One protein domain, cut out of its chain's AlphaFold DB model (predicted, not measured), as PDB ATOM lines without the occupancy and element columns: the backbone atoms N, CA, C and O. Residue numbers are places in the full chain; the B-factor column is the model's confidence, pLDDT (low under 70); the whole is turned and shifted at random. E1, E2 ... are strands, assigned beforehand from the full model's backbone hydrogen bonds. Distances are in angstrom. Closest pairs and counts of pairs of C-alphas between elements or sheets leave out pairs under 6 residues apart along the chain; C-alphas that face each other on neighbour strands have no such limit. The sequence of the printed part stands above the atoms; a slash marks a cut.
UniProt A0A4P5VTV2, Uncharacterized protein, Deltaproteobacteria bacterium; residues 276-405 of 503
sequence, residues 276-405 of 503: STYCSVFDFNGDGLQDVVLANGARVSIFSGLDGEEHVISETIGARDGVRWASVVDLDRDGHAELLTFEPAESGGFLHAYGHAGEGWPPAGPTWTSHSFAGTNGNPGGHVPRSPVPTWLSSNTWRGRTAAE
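Overview. This is residues 276 to 405 of the 503 residues of an uncharacterized protein of Deltaproteobacteria bacterium (UniProt A0A4P5VTV2). Little regular structure: a sandwich of sheets E1-E2-E3-E4 and E5-E6-E7, splayed toward E4 and E7, with a looping tail, residues 355 to 405, beyond E1 and E5. Its seven strands, named in chain order, hold 33 of 130 printed residues: class all strand. It is compact, radius of gyration of the C-alphas 14.7 A, spanning 43 by 30 by 27 A.

Along the chain. E1 is residues 279 to 282, from C-alpha (-17.723, -111.588, 12.341), E2 291 to 295, E3 300 to 303, E4 310 to 314, E5 326 to 329, E6 338 to 343, 16.1 A long, and E7 350 to 354, ending at C-alpha (-3.202, -115.496, 6.853).

Arrangement. Both sheets are meanders, each strand antiparallel to the one before; in hairpin E1 and E2, N 293 and O 280 are within hydrogen-bond range, 2.8 A. The closest C-alphas of E1 and E5, Ser 280 and Ala 326, are 6.6 A apart.

Size, cuts and confidence. The printed part has no cut; link E4 to E5 is long; 20 residues have pLDDT under 70.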
ATOM      1  N   SER A 276     -17.068-104.967  20.904       65.44
ATOM      2  CA  SER A 276     -16.020-104.773  19.879       65.44
ATOM      3  C   SER A 276     -16.036-105.514  18.556       65.44
ATOM      4  O   SER A 276     -15.467-105.078  17.553       65.44
ATOM      5  N   THR A 277     -16.567-106.725  18.630       74.62
ATOM      6  CA  THR A 277     -16.150-107.811  17.748       74.62
ATOM      7  C   THR A 277     -17.177-108.006  16.659       74.62
ATOM      8  O   THR A 277     -18.347-108.230  16.959       74.62
ATOM      9  N   TYR A 278     -16.729-107.936  15.414       82.94
ATOM     10  CA  TYR A 278     -17.537-108.338  14.280       82.94
ATOM     11  C   TYR A 278     -17.118-109.719  13.793       82.94
ATOM     12  O   TYR A 278     -16.008-110.181  14.082       82.94
ATOM     13  N   CYS A 279     -18.008-110.353  13.042       89.44
ATOM     14  CA  CYS A 279     -17.723-111.588  12.341       89.44
ATOM     15  C   CYS A 279     -17.863-111.405  10.835       89.44
ATOM     16  O   CYS A 279     -18.507-110.465  10.363       89.44
ATOM     17  N   SER A 280     -17.251-112.323  10.103       92.69
ATOM     18  CA  SER A 280     -17.458-112.497   8.673       92.69
ATOM     19  C   SER A 280     -17.719-113.965   8.369       92.69
ATOM     20  O   SER A 280     -17.376-114.817   9.189       92.69
ATOM     21  N   VAL A 281     -18.281-114.271   7.200       94.31
ATOM     22  CA  VAL A 281     -18.540-115.661   6.793       94.31
ATOM     23  C   VAL A 281     -17.901-116.032   5.461       94.31
ATOM     24  O   VAL A 281     -17.765-115.183   4.575       94.31
ATOM     25  N   PHE A 282     -17.504-117.299   5.341       94.00
ATOM     26  CA  PHE A 282     -16.980-117.911   4.120       94.00
ATOM     27  C   PHE A 282     -16.951-119.438   4.271       94.00
ATOM     28  O   PHE A 282     -16.725-119.927   5.371       94.00
ATOM     29  N   ASP A 283     -17.139-120.190   3.192       92.62
ATOM     30  CA  ASP A 283     -16.960-121.650   3.195       92.62
ATOM     31  C   ASP A 283     -15.459-121.981   3.073       92.62
ATOM     32  O   ASP A 283     -14.904-121.994   1.973       92.62
ATOM     33  N   PHE A 284     -14.757-122.183   4.196       91.06
ATOM     34  CA  PHE A 284     -13.307-122.435   4.174       91.06
ATOM     35  C   PHE A 284     -12.952-123.885   3.858       91.06
ATOM     36  O   PHE A 284     -11.800-124.167   3.504       91.06
ATOM     37  N   ASN A 285     -13.891-124.812   4.041       86.94
ATOM     38  CA  ASN A 285     -13.645-126.246   3.927       86.94
ATOM     39  C   ASN A 285     -14.226-126.857   2.627       86.94
ATOM     40  O   ASN A 285     -13.889-127.999   2.295       86.94
ATOM     41  N   GLY A 286     -15.006-126.083   1.869       86.75
ATOM     42  CA  GLY A 286     -15.631-126.451   0.601       86.75
ATOM     43  C   GLY A 286     -16.809-127.414   0.746       86.75
ATOM     44  O   GLY A 286     -17.057-128.194  -0.181       86.75
ATOM     45  N   ASP A 287     -17.471-127.458   1.904       84.50
ATOM     46  CA  ASP A 287     -18.593-128.368   2.166       84.50
ATOM     47  C   ASP A 287     -19.968-127.789   1.796       84.50
ATOM     48  O   ASP A 287     -20.962-128.525   1.811       84.50
ATOM     49  N   GLY A 288     -20.004-126.525   1.364       86.31
ATOM     50  CA  GLY A 288     -21.207-125.795   0.982       86.31
ATOM     51  C   GLY A 288     -21.867-125.034   2.131       86.31
ATOM     52  O   GLY A 288     -22.812-124.295   1.864       86.31
ATOM     53  N   LEU A 289     -21.384-125.176   3.368       89.94
ATOM     54  CA  LEU A 289     -21.852-124.431   4.536       89.94
ATOM     55  C   LEU A 289     -20.892-123.284   4.838       89.94
ATOM     56  O   LEU A 289     -19.681-123.377   4.643       89.94
ATOM     57  N   GLN A 290     -21.425-122.163   5.312       93.69
ATOM     58  CA  GLN A 290     -20.580-121.029   5.665       93.69
ATOM     59  C   GLN A 290     -19.958-121.212   7.053       93.69
ATOM     60  O   GLN A 290     -20.654-121.421   8.041       93.69
ATOM     61  N   ASP A 291     -18.643-121.035   7.154       95.94
ATOM     62  CA  ASP A 291     -17.938-120.936   8.428       95.94
ATOM     63  C   ASP A 291     -17.883-119.479   8.910       95.94
ATOM     64  O   ASP A 291     -17.924-118.529   8.124       95.94
ATOM     65  N   VAL A 292     -17.722-119.289  10.222       95.88
ATOM     66  CA  VAL A 292     -17.693-117.969  10.866       95.88
ATOM     67  C   VAL A 292     -16.270-117.594  11.261       95.88
ATOM     68  O   VAL A 292     -15.625-118.271  12.059       95.88
ATOM     69  N   VAL A 293     -15.783-116.456  10.782       93.75
ATOM     70  CA  VAL A 293     -14.504-115.879  11.202       93.75
ATOM     71  C   VAL A 293     -14.739-114.890  12.329       93.75
ATOM     72  O   VAL A 293     -15.586-114.002  12.238       93.75
ATOM     73  N   LEU A 294     -13.925-114.993  13.375       89.50
ATOM     74  CA  LEU A 294     -13.905-114.037  14.471       89.50
ATOM     75  C   LEU A 294     -12.467-113.620  14.781       89.50
ATOM     76  O   LEU A 294     -11.616-114.448  15.118       89.50
ATOM     77  N   ALA A 295     -12.205-112.317  14.734       83.88
ATOM     78  CA  ALA A 295     -10.966-111.723  15.222       83.88
ATOM     79  C   ALA A 295     -11.247-110.983  16.533       83.88
ATOM     80  O   ALA A 295     -11.883-109.932  16.536       83.88
ATOM     81  N   ASN A 296     -10.779-111.515  17.662       77.94
ATOM     82  CA  ASN A 296     -10.952-110.887  18.975       77.94
ATOM     83  C   ASN A 296      -9.608-110.443  19.577       77.94
ATOM     84  O   ASN A 296      -8.562-110.517  18.940       77.94
ATOM     85  N   GLY A 297      -9.621-109.951  20.819       72.44
ATOM     86  CA  GLY A 297      -8.433-109.386  21.479       72.44
ATOM     87  C   GLY A 297      -7.417-110.409  21.964       72.44
ATOM     88  O   GLY A 297      -6.497-110.052  22.698       72.44
ATOM     89  N   ALA A 298      -7.631-111.679  21.635       76.50
ATOM     90  CA  ALA A 298      -6.759-112.783  21.987       76.50
ATOM     91  C   ALA A 298      -6.315-113.572  20.750       76.50
ATOM     92  O   ALA A 298      -5.160-113.990  20.689       76.50
ATOM     93  N   ARG A 299      -7.207-113.792  19.779       83.81
ATOM     94  CA  ARG A 299      -6.962-114.681  18.640       83.81
ATOM     95  C   ARG A 299      -7.828-114.372  17.425       83.81
ATOM     96  O   ARG A 299      -8.898-113.779  17.546       83.81
ATOM     97  N   VAL A 300      -7.357-114.844  16.272       88.12
ATOM     98  CA  VAL A 300      -8.161-115.041  15.054       88.12
ATOM     99  C   VAL A 300      -8.580-116.500  15.011       88.12
ATOM    100  O   VAL A 300      -7.746-117.390  15.217       88.12
ATOM    101  N   SER A 301      -9.857-116.771  14.785       91.62
ATOM    102  CA  SER A 301     -10.384-118.134  14.718       91.62
ATOM    103  C   SER A 301     -11.460-118.256  13.647       91.62
ATOM    104  O   SER A 301     -12.179-117.296  13.383       91.62
ATOM    105  N   ILE A 302     -11.529-119.439  13.045       94.56
ATOM    106  CA  ILE A 302     -12.600-119.871  12.148       94.56
ATOM    107  C   ILE A 302     -13.429-120.890  12.928       94.56
ATOM    108  O   ILE A 302     -12.859-121.788  13.549       94.56
ATOM    109  N   PHE A 303     -14.744-120.734  12.941       96.44
ATOM    110  CA  PHE A 303     -15.690-121.631  13.590       96.44
ATOM    111  C   PHE A 303     -16.508-122.334  12.518       96.44
ATOM    112  O   PHE A 303     -17.072-121.658  11.661       96.44
ATOM    113  N   SER A 304     -16.593-123.660  12.604       97.00
ATOM    114  CA  SER A 304     -17.497-124.458  11.771       97.00
ATOM    115  C   SER A 304     -18.926-123.925  11.885       97.00
ATOM    116  O   SER A 304     -19.450-123.810  13.000       97.00
ATOM    117  N   GLY A 305     -19.552-123.609  10.749       95.38
ATOM    118  CA  GLY A 305     -20.956-123.183  10.707       95.38
ATOM    119  C   GLY A 305     -21.895-124.227  11.308       95.38
ATOM    120  O   GLY A 305     -22.814-123.895  12.045       95.38
ATOM    121  N   LEU A 306     -21.605-125.511  11.113       95.06
ATOM    122  CA  LEU A 306     -22.501-126.589  11.522       95.06
ATOM    123  C   LEU A 306     -22.567-126.802  13.044       95.06
ATOM    124  O   LEU A 306     -23.620-127.142  13.590       95.06
ATOM    125  N   ASP A 307     -21.439-126.678  13.745       95.75
ATOM    126  CA  ASP A 307     -21.329-127.099  15.152       95.75
ATOM    127  C   ASP A 307     -20.473-126.199  16.053       95.75
ATOM    128  O   ASP A 307     -20.361-126.462  17.258       95.75
ATOM    129  N   GLY A 308     -19.892-125.130  15.508       95.81
ATOM    130  CA  GLY A 308     -19.053-124.198  16.248       95.81
ATOM    131  C   GLY A 308     -17.682-124.757  16.638       95.81
ATOM    132  O   GLY A 308     -17.061-124.219  17.561       95.81
ATOM    133  N   GLU A 309     -17.193-125.833  15.998       96.44
ATOM    134  CA  GLU A 309     -15.813-126.299  16.197       96.44
ATOM    135  C   GLU A 309     -14.815-125.174  15.867       96.44
ATOM    136  O   GLU A 309     -14.797-124.638  14.762       96.44
ATOM    137  N   GLU A 310     -13.984-124.797  16.846       94.31
ATOM    138  CA  GLU A 310     -13.035-123.685  16.728       94.31
ATOM    139  C   GLU A 310     -11.687-124.137  16.144       94.31
ATOM    140  O   GLU A 310     -10.937-124.905  16.759       94.31
ATOM    141  N   HIS A 311     -11.308-123.536  15.019       92.56
ATOM    142  CA  HIS A 311      -9.982-123.609  14.420       92.56
ATOM    143  C   HIS A 311      -9.221-122.300  14.657       92.56
ATOM    144  O   HIS A 311      -9.453-121.274  14.017       92.56
ATOM    145  N   VAL A 312      -8.273-122.331  15.596       91.88
ATOM    146  CA  VAL A 312      -7.443-121.162  15.918       91.88
ATOM    147  C   VAL A 312      -6.396-120.940  14.825       91.88
ATOM    148  O   VAL A 312      -5.503-121.768  14.642       91.88
ATOM    149  N   ILE A 313      -6.474-119.794  14.149       90.12
ATOM    150  CA  ILE A 313      -5.537-119.386  13.091       90.12
ATOM    151  C   ILE A 313      -4.303-118.702  13.686       90.12
ATOM    152  O   ILE A 313      -3.175-118.947  13.259       90.12
ATOM    153  N   SER A 314      -4.496-117.864  14.707       86.88
ATOM    154  CA  SER A 314      -3.413-117.127  15.365       86.88
ATOM    155  C   SER A 314      -3.754-116.814  16.818       86.88
ATOM    156  O   SER A 314      -4.854-116.351  17.099       86.88
ATOM    157  N   GLU A 315      -2.804-117.021  17.738       76.62
ATOM    158  CA  GLU A 315      -2.947-116.749  19.182       76.62
ATOM    159  C   GLU A 315      -2.461-115.346  19.603       76.62
ATOM    160  O   GLU A 315      -2.125-115.121  20.768       76.62
ATOM    161  N   THR A 316      -2.317-114.386  18.687       60.72
ATOM    162  CA  THR A 316      -1.853-113.042  19.070       60.72
ATOM    163  C   THR A 316      -2.432-111.966  18.164       60.72
ATOM    164  O   THR A 316      -1.863-111.645  17.127       60.72
ATOM    165  N   ILE A 317      -3.536-111.373  18.610       61.41
ATOM    166  CA  ILE A 317      -3.897-109.996  18.266       61.41
ATOM    167  C   ILE A 317      -3.823-109.235  19.591       61.41
ATOM    168  O   ILE A 317      -4.514-109.591  20.540       61.41
ATOM    169  N   GLY A 318      -2.922-108.265  19.721       56.16
ATOM    170  CA  GLY A 318      -2.696-107.472  20.925       56.16
ATOM    171  C   GLY A 318      -3.970-107.014  21.649       56.16
ATOM    172  O   GLY A 318      -4.974-106.624  21.056       56.16
ATOM    173  N   ALA A 319      -3.887-107.037  22.981       51.50
ATOM    174  CA  ALA A 319      -4.987-106.883  23.935       51.50
ATOM    175  C   ALA A 319      -5.517-105.440  24.101       51.50
ATOM    176  O   ALA A 319      -5.622-104.949  25.228       51.50
ATOM    177  N   ARG A 320      -5.815-104.722  23.011       59.72
ATOM    178  CA  ARG A 320      -6.447-103.390  23.071       59.72
ATOM    179  C   ARG A 320      -7.885-103.403  22.580       59.72
ATOM    180  O   ARG A 320      -8.145-103.966  21.524       59.72
ATOM    181  N   ASP A 321      -8.767-102.735  23.320       55.38
ATOM    182  CA  ASP A 321     -10.165-102.473  22.956       55.38
ATOM    183  C   ASP A 321     -10.250-101.755  21.595       55.38
ATOM    184  O   ASP A 321      -9.498-100.805  21.347       55.38
ATOM    185  N   GLY A 322     -11.150-102.197  20.714       57.34
ATOM    186  CA  GLY A 322     -11.343-101.609  19.388       57.34
ATOM    187  C   GLY A 322     -12.176-102.496  18.465       57.34
ATOM    188  O   GLY A 322     -12.239-103.705  18.661       57.34
ATOM    189  N   VAL A 323     -12.792-101.885  17.445       58.81
ATOM    190  CA  VAL A 323     -13.451-102.596  16.332       58.81
ATOM    191  C   VAL A 323     -12.467-103.606  15.754       58.81
ATOM    192  O   VAL A 323     -11.391-103.204  15.314       58.81
ATOM    193  N   ARG A 324     -12.814-104.893  15.744       73.88
ATOM    194  CA  ARG A 324     -11.991-105.926  15.104       73.88
ATOM    195  C   ARG A 324     -12.787-106.631  14.026       73.88
ATOM    196  O   ARG A 324     -13.964-106.924  14.212       73.88
ATOM    197  N   TRP A 325     -12.106-106.853  12.910       77.50
ATOM    198  CA  TRP A 325     -12.673-107.365  11.675       77.50
ATOM    199  C   TRP A 325     -11.675-108.308  11.003       77.50
ATOM    200  O   TRP A 325     -10.459-108.132  11.156       77.50
ATOM    201  N   ALA A 326     -12.184-109.275  10.247       87.31
ATOM    202  CA  ALA A 326     -11.408-110.061   9.301       87.31
ATOM    203  C   ALA A 326     -12.119-110.047   7.944       87.31
ATOM    204  O   ALA A 326     -13.314-110.305   7.870       87.31
ATOM    205  N   SER A 327     -11.397-109.694   6.888       90.12
ATOM    206  CA  SER A 327     -11.905-109.742   5.517       90.12
ATOM    207  C   SER A 327     -11.392-111.010   4.848       90.12
ATOM    208  O   SER A 327     -10.237-111.383   5.064       90.12
ATOM    209  N   VAL A 328     -12.242-111.650   4.046       91.69
ATOM    210  CA  VAL A 328     -11.898-112.854   3.278       91.69
ATOM    211  C   VAL A 328     -11.720-112.469   1.813       91.69
ATOM    212  O   VAL A 328     -12.695-112.131   1.135       91.69
ATOM    213  N   VAL A 329     -10.475-112.445   1.340       89.81
ATOM    214  CA  VAL A 329     -10.123-111.945   0.000       89.81
ATOM    215  C   VAL A 329      -8.939-112.725  -0.560       89.81
ATOM    216  O   VAL A 329      -8.076-113.119   0.213       89.81
ATOM    217  N   ASP A 330      -8.866-112.885  -1.877       88.38
ATOM    218  CA  ASP A 330      -7.638-113.330  -2.552       88.38
ATOM    219  C   ASP A 330      -6.668-112.136  -2.652       88.38
ATOM    220  O   ASP A 330      -6.852-111.208  -3.451       88.38
ATOM    221  N   LEU A 331      -5.691-112.081  -1.743       89.75
ATOM    222  CA  LEU A 331      -4.757-110.960  -1.610       89.75
ATOM    223  C   LEU A 331      -3.600-111.058  -2.595       89.75
ATOM    224  O   LEU A 331      -3.144-110.019  -3.093       89.75
ATOM    225  N   ASP A 332      -3.075-112.261  -2.807       85.81
ATOM    226  CA  ASP A 332      -1.859-112.482  -3.591       85.81
ATOM    227  C   ASP A 332      -2.108-112.983  -5.020       85.81
ATOM    228  O   ASP A 332      -1.166-113.020  -5.823       85.81
ATOM    229  N   ARG A 333      -3.379-113.201  -5.371       80.88
ATOM    230  CA  ARG A 333      -3.873-113.663  -6.672       80.88
ATOM    231  C   ARG A 333      -3.396-115.044  -7.057       80.88
ATOM    232  O   ARG A 333      -3.124-115.302  -8.236       80.88
ATOM    233  N   ASP A 334      -3.267-115.931  -6.086       79.44
ATOM    234  CA  ASP A 334      -3.027-117.339  -6.367       79.44
ATOM    235  C   ASP A 334      -4.325-118.135  -6.601       79.44
ATOM    236  O   ASP A 334      -4.257-119.306  -6.988       79.44
ATOM    237  N   GLY A 335      -5.489-117.483  -6.484       78.38
ATOM    238  CA  GLY A 335      -6.804-118.093  -6.646       78.38
ATOM    239  C   GLY A 335      -7.336-118.723  -5.362       78.38
ATOM    240  O   GLY A 335      -8.335-119.441  -5.423       78.38
ATOM    241  N   HIS A 336      -6.697-118.491  -4.217       84.25
ATOM    242  CA  HIS A 336      -7.153-118.936  -2.909       84.25
ATOM    243  C   HIS A 336      -7.511-117.750  -2.017       84.25
ATOM    244  O   HIS A 336      -7.067-116.625  -2.208       84.25
ATOM    245  N   ALA A 337      -8.398-117.987  -1.054       90.06
ATOM    246  CA  ALA A 337      -8.715-116.966  -0.071       90.06
ATOM    247  C   ALA A 337      -7.579-116.788   0.949       90.06
ATOM    248  O   ALA A 337      -7.017-117.764   1.453       90.06
ATOM    249  N   GLU A 338      -7.391-115.545   1.391       92.19
ATOM    250  CA  GLU A 338      -6.681-115.162   2.605       92.19
ATOM    251  C   GLU A 338      -7.615-114.458   3.597       92.19
ATOM    252  O   GLU A 338      -8.631-113.848   3.257       92.19
ATOM    253  N   LEU A 339      -7.207-114.484   4.864       92.31
ATOM    254  CA  LEU A 339      -7.770-113.669   5.927       92.31
ATOM    255  C   LEU A 339      -6.908-112.434   6.137       92.31
ATOM    256  O   LEU A 339      -5.772-112.543   6.606       92.31
ATOM    257  N   LEU A 340      -7.476-111.259   5.880       91.44
ATOM    258  CA  LEU A 340      -6.871-109.977   6.218       91.44
ATOM    259  C   LEU A 340      -7.455-109.443   7.523       91.44
ATOM    260  O   LEU A 340      -8.654-109.204   7.637       91.44
ATOM    261  N   THR A 341      -6.605-109.189   8.509       88.25
ATOM    262  CA  THR A 341      -7.004-108.545   9.765       88.25
ATOM    263  C   THR A 341      -5.949-107.546  10.227       88.25
ATOM    264  O   THR A 341      -4.876-107.413   9.635       88.25
ATOM    265  N   PHE A 342      -6.253-106.816  11.293       81.31
ATOM    266  CA  PHE A 342      -5.351-105.830  11.859       81.31
ATOM    267  C   PHE A 342      -5.255-105.944  13.378       81.31
ATOM    268  O   PHE A 342      -6.216-106.238  14.085       81.31
ATOM    269  N   GLU A 343      -4.061-105.659  13.874       77.75
ATOM    270  CA  GLU A 343      -3.715-105.621  15.280       77.75
ATOM    271  C   GLU A 343      -3.403-104.178  15.690       77.75
ATOM    272  O   GLU A 343      -2.346-103.649  15.329       77.75
ATOM    273  N   PRO A 344      -4.275-103.515  16.468       69.50
ATOM    274  CA  PRO A 344      -3.966-102.201  17.011       69.50
ATOM    275  C   PRO A 344      -2.944-102.309  18.159       69.50
ATOM    276  O   PRO A 344      -3.173-103.009  19.145       69.50
ATOM    277  N   ALA A 345      -1.833-101.564  18.090       63.97
ATOM    278  CA  ALA A 345      -0.821-101.520  19.155       63.97
ATOM    279  C   ALA A 345      -0.295-100.097  19.424       63.97
ATOM    280  O   ALA A 345      -0.092 -99.314  18.498       63.97
ATOM    281  N   GLU A 346      -0.001 -99.775  20.697       55.81
ATOM    282  CA  GLU A 346       0.528 -98.457  21.126       55.81
ATOM    283  C   GLU A 346       1.874 -98.086  20.483       55.81
ATOM    284  O   GLU A 346       2.252 -96.917  20.463       55.81
ATOM    285  N   SER A 347       2.621 -99.076  19.993       54.22
ATOM    286  CA  SER A 347       3.989 -98.918  19.496       54.22
ATOM    287  C   SER A 347       4.197 -99.516  18.102       54.22
ATOM    288  O   SER A 347       5.275-100.038  17.822       54.22
ATOM    289  N   GLY A 348       3.175 -99.431  17.244       59.97
ATOM    290  CA  GLY A 348       3.197 -99.938  15.869       59.97
ATOM    291  C   GLY A 348       2.335-101.186  15.731       59.97
ATOM    292  O   GLY A 348       2.801-102.284  16.025       59.97
ATOM    293  N   GLY A 349       1.072-100.984  15.346       72.25
ATOM    294  CA  GLY A 349       0.156-102.066  14.987       72.25
ATOM    295  C   GLY A 349       0.595-102.803  13.722       72.25
ATOM    296  O   GLY A 349       1.484-102.342  13.003       72.25
ATOM    297  N   PHE A 350      -0.037-103.939  13.451       78.81
ATOM    298  CA  PHE A 350       0.281-104.792  12.306       78.81
ATOM    299  C   PHE A 350      -0.966-105.071  11.475       78.81
ATOM    300  O   PHE A 350      -2.049-105.251  12.022       78.81
ATOM    301  N   LEU A 351      -0.797-105.146  10.157       85.75
ATOM    302  CA  LEU A 351      -1.716-105.892   9.307       85.75
ATOM    303  C   LEU A 351      -1.226-107.332   9.232       85.75
ATOM    304  O   LEU A 351      -0.030-107.571   9.055       85.75
ATOM    305  N   HIS A 352      -2.151-108.271   9.376       88.00
ATOM    306  CA  HIS A 352      -1.885-109.696   9.268       88.00
ATOM    307  C   HIS A 352      -2.682-110.252   8.095       88.00
ATOM    308  O   HIS A 352      -3.896-110.072   8.041       88.00
ATOM    309  N   ALA A 353      -1.987-110.934   7.191       91.00
ATOM    310  CA  ALA A 353      -2.581-111.775   6.165       91.00
ATOM    311  C   ALA A 353      -2.288-113.235   6.528       91.00
ATOM    312  O   ALA A 353      -1.127-113.594   6.759       91.00
ATOM    313  N   TYR A 354      -3.326-114.060   6.621       91.12
ATOM    314  CA  TYR A 354      -3.202-115.496   6.853       91.12
ATOM    315  C   TYR A 354      -3.725-116.242   5.630       91.12
ATOM    316  O   TYR A 354      -4.871-116.040   5.254       91.12
ATOM    317  N   GLY A 355      -2.899-117.116   5.062       89.12
ATOM    318  CA  GLY A 355      -3.292-118.055   4.011       89.12
ATOM    319  C   GLY A 355      -3.115-119.502   4.472       89.12
ATOM    320  O   GLY A 355      -2.459-119.783   5.487       89.12
ATOM    321  N   HIS A 356      -3.696-120.441   3.730       83.31
ATOM    322  CA  HIS A 356      -3.632-121.862   4.057       83.31
ATOM    323  C   HIS A 356      -2.298-122.501   3.616       83.31
ATOM    324  O   HIS A 356      -1.842-122.342   2.491       83.31
ATOM    325  N   ALA A 357      -1.659-123.298   4.482       75.25
ATOM    326  CA  ALA A 357      -0.334-123.884   4.222       75.25
ATOM    327  C   ALA A 357      -0.343-125.154   3.324       75.25
ATOM    328  O   ALA A 357       0.568-125.985   3.425       75.25
ATOM    329  N   GLY A 358      -1.369-125.343   2.487       70.62
ATOM    330  CA  GLY A 358      -1.657-126.590   1.759       70.62
ATOM    331  C   GLY A 358      -2.384-126.369   0.429       70.62
ATOM    332  O   GLY A 358      -1.966-125.520  -0.341       70.62
ATOM    333  N   GLU A 359      -3.462-127.117   0.161       65.56
ATOM    334  CA  GLU A 359      -4.281-127.028  -1.075       65.56
ATOM    335  C   GLU A 359      -5.107-125.716  -1.183       65.56
ATOM    336  O   GLU A 359      -6.114-125.686  -1.882       65.56
ATOM    337  N   GLY A 360      -4.696-124.660  -0.463       77.69
ATOM    338  CA  GLY A 360      -5.408-123.382  -0.357       77.69
ATOM    339  C   GLY A 360      -6.749-123.460   0.382       77.69
ATOM    340  O   GLY A 360      -7.247-124.548   0.675       77.69
ATOM    341  N   TRP A 361      -7.309-122.307   0.747       89.38
ATOM    342  CA  TRP A 361      -8.750-122.194   1.002       89.38
ATOM    343  C   TRP A 361      -9.483-122.074  -0.346       89.38
ATOM    344  O   TRP A 361      -8.830-121.759  -1.347       89.38
ATOM    345  N   PRO A 362     -10.801-122.337  -0.423       88.06
ATOM    346  CA  PRO A 362     -11.565-122.094  -1.644       88.06
ATOM    347  C   PRO A 362     -11.340-120.674  -2.189       88.06
ATOM    348  O   PRO A 362     -10.995-119.778  -1.410       88.06
ATOM    349  N   PRO A 363     -11.494-120.447  -3.505       82.19
ATOM    350  CA  PRO A 363     -11.216-119.138  -4.078       82.19
ATOM    351  C   PRO A 363     -12.102-118.054  -3.482       82.19
ATOM    352  O   PRO A 363     -13.284-118.270  -3.219       82.19
ATOM    353  N   ALA A 364     -11.547-116.862  -3.319       83.69
ATOM    354  CA  ALA A 364     -12.294-115.659  -2.988       83.69
ATOM    355  C   ALA A 364     -12.044-114.597  -4.058       83.69
ATOM    356  O   ALA A 364     -11.040-114.628  -4.761       83.69
ATOM    357  N   GLY A 365     -12.953-113.630  -4.178       81.12
ATOM    358  CA  GLY A 365     -12.687-112.454  -5.003       81.12
ATOM    359  C   GLY A 365     -11.557-111.587  -4.416       81.12
ATOM    360  O   GLY A 365     -11.286-111.652  -3.210       81.12
ATOM    361  N   PRO A 366     -10.941-110.705  -5.220       83.12
ATOM    362  CA  PRO A 366      -9.793-109.906  -4.784       83.12
ATOM    363  C   PRO A 366     -10.179-108.619  -4.039       83.12
ATOM    364  O   PRO A 366      -9.328-107.773  -3.761       83.12
ATOM    365  N   THR A 367     -11.470-108.420  -3.756       87.25
ATOM    366  CA  THR A 367     -12.005-107.158  -3.232       87.25
ATOM    367  C   THR A 367     -12.791-107.337  -1.941       87.25
ATOM    368  O   THR A 367     -13.467-108.345  -1.740       87.25
ATOM    369  N   TRP A 368     -12.718-106.325  -1.083       90.56
ATOM    370  CA  TRP A 368     -13.573-106.109   0.081       90.56
ATOM    371  C   TRP A 368     -13.629-104.601   0.297       90.56
ATOM    372  O   TRP A 368     -12.704-104.014   0.861       90.56
ATOM    373  N   THR A 369     -14.651-103.962  -0.262       89.12
ATOM    374  CA  THR A 369     -14.649-102.521  -0.549       89.12
ATOM    375  C   THR A 369     -15.348-101.670   0.494       89.12
ATOM    376  O   THR A 369     -15.178-100.458   0.453       89.12
ATOM    377  N   SER A 370     -16.096-102.252   1.430       88.69
ATOM    378  CA  SER A 370     -16.805-101.496   2.465       88.69
ATOM    379  C   SER A 370     -16.941-102.272   3.773       88.69
ATOM    380  O   SER A 370     -16.488-103.417   3.899       88.69
ATOM    381  N   HIS A 371     -17.508-101.619   4.787       84.94
ATOM    382  CA  HIS A 371     -17.771-102.241   6.077       84.94
ATOM    383  C   HIS A 371     -18.980-103.169   5.995       84.94
ATOM    384  O   HIS A 371     -18.859-104.346   6.343       84.94
ATOM    385  N   SER A 372     -20.108-102.677   5.484       84.25
ATOM    386  CA  SER A 372     -21.316-103.460   5.209       84.25
ATOM    387  C   SER A 372     -21.148-104.274   3.922       84.25
ATOM    388  O   SER A 372     -21.941-104.185   2.991       84.25
ATOM    389  N   PHE A 373     -20.062-105.045   3.833       86.06
ATOM    390  CA  PHE A 373     -19.742-105.818   2.643       86.06
ATOM    391  C   PHE A 373     -20.780-106.915   2.415       86.06
ATOM    392  O   PHE A 373     -21.023-107.747   3.294       86.06
ATOM    393  N   ALA A 374     -21.338-106.931   1.210       76.81
ATOM    394  CA  ALA A 374     -22.400-107.851   0.841       76.81
ATOM    395  C   ALA A 374     -22.116-108.553  -0.506       76.81
ATOM    396  O   ALA A 374     -22.951-109.262  -1.050       76.81
ATOM    397  N   GLY A 375     -20.913-108.380  -1.064       70.38
ATOM    398  CA  GLY A 375     -20.486-109.025  -2.307       70.38
ATOM    399  C   GLY A 375     -21.000-108.362  -3.582       70.38
ATOM    400  O   GLY A 375     -20.242-108.288  -4.545       70.38
ATOM    401  N   THR A 376     -22.232-107.846  -3.587       73.69
ATOM    402  CA  THR A 376     -22.862-107.236  -4.775       73.69
ATOM    403  C   THR A 376     -22.991-105.716  -4.703       73.69
ATOM    404  O   THR A 376     -23.295-105.086  -5.714       73.69
ATOM    405  N   ASN A 377     -22.717-105.106  -3.545       71.19
ATOM    406  CA  ASN A 377     -22.767-103.653  -3.355       71.19
ATOM    407  C   ASN A 377     -21.587-102.895  -3.995       71.19
ATOM    408  O   ASN A 377     -21.559-101.669  -3.987       71.19
ATOM    409  N   GLY A 378     -20.628-103.606  -4.590       67.50
ATOM    410  CA  GLY A 378     -19.571-103.032  -5.416       67.50
ATOM    411  C   GLY A 378     -19.122-104.023  -6.483       67.50
ATOM    412  O   GLY A 378     -19.040-105.223  -6.223       67.50
ATOM    413  N   ASN A 379     -18.819-103.535  -7.686       71.94
ATOM    414  CA  ASN A 379     -18.305-104.396  -8.752       71.94
ATOM    415  C   ASN A 379     -16.835-104.781  -8.501       71.94
ATOM    416  O   ASN A 379     -16.113-104.022  -7.849       71.94
ATOM    417  N   PRO A 380     -16.330-105.888  -9.083       67.44
ATOM    418  CA  PRO A 380     -14.921-106.273  -8.965       67.44
ATOM    419  C   PRO A 380     -13.941-105.173  -9.393       67.44
ATOM    420  O   PRO A 380     -12.896-105.022  -8.773       67.44
ATOM    421  N   GLY A 381     -14.305-104.366 -10.398       75.88
ATOM    422  CA  GLY A 381     -13.541-103.197 -10.854       75.88
ATOM    423  C   GLY A 381     -13.664-101.947  -9.978       75.88
ATOM    424  O   GLY A 381     -12.881-101.015 -10.130       75.88
ATOM    425  N   GLY A 382     -14.615-101.936  -9.043       79.50
ATOM    426  CA  GLY A 382     -14.904-100.834  -8.126       79.50
ATOM    427  C   GLY A 382     -15.905 -99.792  -8.637       79.50
ATOM    428  O   GLY A 382     -16.259 -98.890  -7.886       79.50
ATOM    429  N   HIS A 383     -16.458 -99.949  -9.847       85.06
ATOM    430  CA  HIS A 383     -17.637 -99.179 -10.260       85.06
ATOM    431  C   HIS A 383     -18.824 -99.436  -9.330       85.06
ATOM    432  O   HIS A 383     -19.130-100.592  -9.011       85.06
ATOM    433  N   VAL A 384     -19.539 -98.369  -8.988       88.56
ATOM    434  CA  VAL A 384     -20.786 -98.436  -8.224       88.56
ATOM    435  C   VAL A 384     -21.908 -98.980  -9.126       88.56
ATOM    436  O   VAL A 384     -22.160 -98.422 -10.198       88.56
ATOM    437  N   PRO A 385     -22.557-100.106  -8.779       84.75
ATOM    438  CA  PRO A 385     -23.651-100.644  -9.580       84.75
ATOM    439  C   PRO A 385     -24.894 -99.753  -9.494       84.75
ATOM    440  O   PRO A 385     -25.347 -99.430  -8.401       84.75
ATOM    441  N   ARG A 386     -25.508 -99.460 -10.645       87.31
ATOM    442  CA  ARG A 386     -26.788 -98.725 -10.722       87.31
ATOM    443  C   ARG A 386     -27.993 -99.519 -10.223       87.31
ATOM    444  O   ARG A 386     -29.031 -98.971  -9.899       87.31
ATOM    445  N   SER A 387     -27.881-100.838 -10.307       84.81
ATOM    446  CA  SER A 387     -28.896-101.797  -9.890       84.81
ATOM    447  C   SER A 387     -28.133-103.052  -9.469       84.81
ATOM    448  O   SER A 387     -27.866-103.922 -10.307       84.81
ATOM    449  N   PRO A 388     -27.611-103.077  -8.230       82.56
ATOM    450  CA  PRO A 388     -26.880-104.229  -7.728       82.56
ATOM    451  C   PRO A 388     -27.813-105.438  -7.670       82.56
ATOM    452  O   PRO A 388     -28.993-105.312  -7.347       82.56
ATOM    453  N   VAL A 389     -27.288-106.628  -7.970       85.19
ATOM    454  CA  VAL A 389     -28.044-107.865  -7.743       85.19
ATOM    455  C   VAL A 389     -28.313-107.977  -6.239       85.19
ATOM    456  O   VAL A 389     -27.348-107.937  -5.469       85.19
ATOM    457  N   PRO A 390     -29.572-108.135  -5.795       89.00
ATOM    458  CA  PRO A 390     -29.870-108.293  -4.381       89.00
ATOM    459  C   PRO A 390     -29.112-109.471  -3.771       89.00
ATOM    460  O   PRO A 390     -29.113-110.588  -4.300       89.00
ATOM    461  N   THR A 391     -28.440-109.235  -2.649       86.62
ATOM    462  CA  THR A 391     -27.596-110.256  -2.012       86.62
ATOM    463  C   THR A 391     -28.424-111.422  -1.516       86.62
ATOM    464  O   THR A 391     -28.044-112.572  -1.711       86.62
ATOM    465  N   TRP A 392     -29.601-111.132  -0.969       91.19
ATOM    466  CA  TRP A 392     -30.556-112.119  -0.486       91.19
ATOM    467  C   TRP A 392     -31.136-113.015  -1.591       91.19
ATOM    468  O   TRP A 392     -31.499-114.154  -1.321       91.19
ATOM    469  N   LEU A 393     -31.137-112.557  -2.849       89.38
ATOM    470  CA  LEU A 393     -31.545-113.356  -4.016       89.38
ATOM    471  C   LEU A 393     -30.381-114.052  -4.733       89.38
ATOM    472  O   LEU A 393     -30.598-114.739  -5.733       89.38
ATOM    473  N   SER A 394     -29.151-113.853  -4.261       85.81
ATOM    474  CA  SER A 394     -27.950-114.467  -4.824       85.81
ATOM    475  C   SER A 394     -27.294-115.396  -3.808       85.81
ATOM    476  O   SER A 394     -27.682-116.557  -3.714       85.81
ATOM    477  N   SER A 395     -26.315-114.913  -3.044       86.00
ATOM    478  CA  SER A 395     -25.626-115.731  -2.041       86.00
ATOM    479  C   SER A 395     -26.402-115.876  -0.737       86.00
ATOM    480  O   SER A 395     -26.137-116.804   0.019       86.00
ATOM    481  N   ASN A 396     -27.311-114.944  -0.451       91.06
ATOM    482  CA  ASN A 396     -27.999-114.794   0.829       91.06
ATOM    483  C   ASN A 396     -27.038-114.741   2.034       91.06
ATOM    484  O   ASN A 396     -27.334-115.212   3.127       91.06
ATOM    485  N   THR A 397     -25.858-114.151   1.820       90.56
ATOM    486  CA  THR A 397     -24.820-113.971   2.842       90.56
ATOM    487  C   THR A 397     -24.636-112.500   3.189       90.56
ATOM    488  O   THR A 397     -24.645-111.651   2.299       90.56
ATOM    489  N   TRP A 398     -24.333-112.199   4.453       92.12
ATOM    490  CA  TRP A 398     -23.991-110.847   4.907       92.12
ATOM    491  C   TRP A 398     -22.629-110.816   5.590       92.12
ATOM    492  O   TRP A 398     -22.321-111.698   6.399       92.12
ATOM    493  N   ARG A 399     -21.818-109.786   5.300       90.69
ATOM    494  CA  ARG A 399     -20.424-109.671   5.779       90.69
ATOM    495  C   ARG A 399     -19.604-110.896   5.419       90.69
ATOM    496  O   ARG A 399     -18.795-111.403   6.191       90.69
ATOM    497  N   GLY A 400     -19.827-111.373   4.216       88.88
ATOM    498  CA  GLY A 400     -19.203-112.558   3.691       88.88
ATOM    499  C   GLY A 400     -19.395-112.614   2.197       88.88
ATOM    500  O   GLY A 400     -19.972-111.718   1.580       88.88
ATOM    501  N   ARG A 401     -18.879-113.685   1.627       82.06
ATOM    502  CA  ARG A 401     -19.106-114.053   0.241       82.06
ATOM    503  C   ARG A 401     -19.125-115.562   0.147       82.06
ATOM    504  O   ARG A 401     -18.554-116.250   0.993       82.06
ATOM    505  N   THR A 402     -19.734-116.061  -0.912       76.56
ATOM    506  CA  THR A 402     -19.488-117.428  -1.346       76.56
ATOM    507  C   THR A 402     -18.046-117.551  -1.820       76.56
ATOM    508  O   THR A 402     -17.405-116.550  -2.175       76.56
ATOM    509  N   ALA A 403     -17.531-118.781  -1.838       65.94
ATOM    510  CA  ALA A 403     -16.350-119.060  -2.635       65.94
ATOM    511  C   ALA A 403     -16.605-118.494  -4.037       65.94
ATOM    512  O   ALA A 403     -17.661-118.751  -4.627       65.94
ATOM    513  N   ALA A 404     -15.675-117.677  -4.534       57.28
ATOM    514  CA  ALA A 404     -15.651-117.401  -5.955       57.28
ATOM    515  C   ALA A 404     -15.621-118.776  -6.613       57.28
ATOM    516  O   ALA A 404     -14.843-119.636  -6.189       57.28
ATOM    517  N   GLU A 405     -16.543-119.030  -7.536       44.81
ATOM    518  CA  GLU A 405     -16.598-120.325  -8.189       44.81
ATOM    519  C   GLU A 405     -15.224-120.571  -8.809       44.81
ATOM    520  O   GLU A 405     -14.837-119.944  -9.799       44.81
TER     521      GLU A 405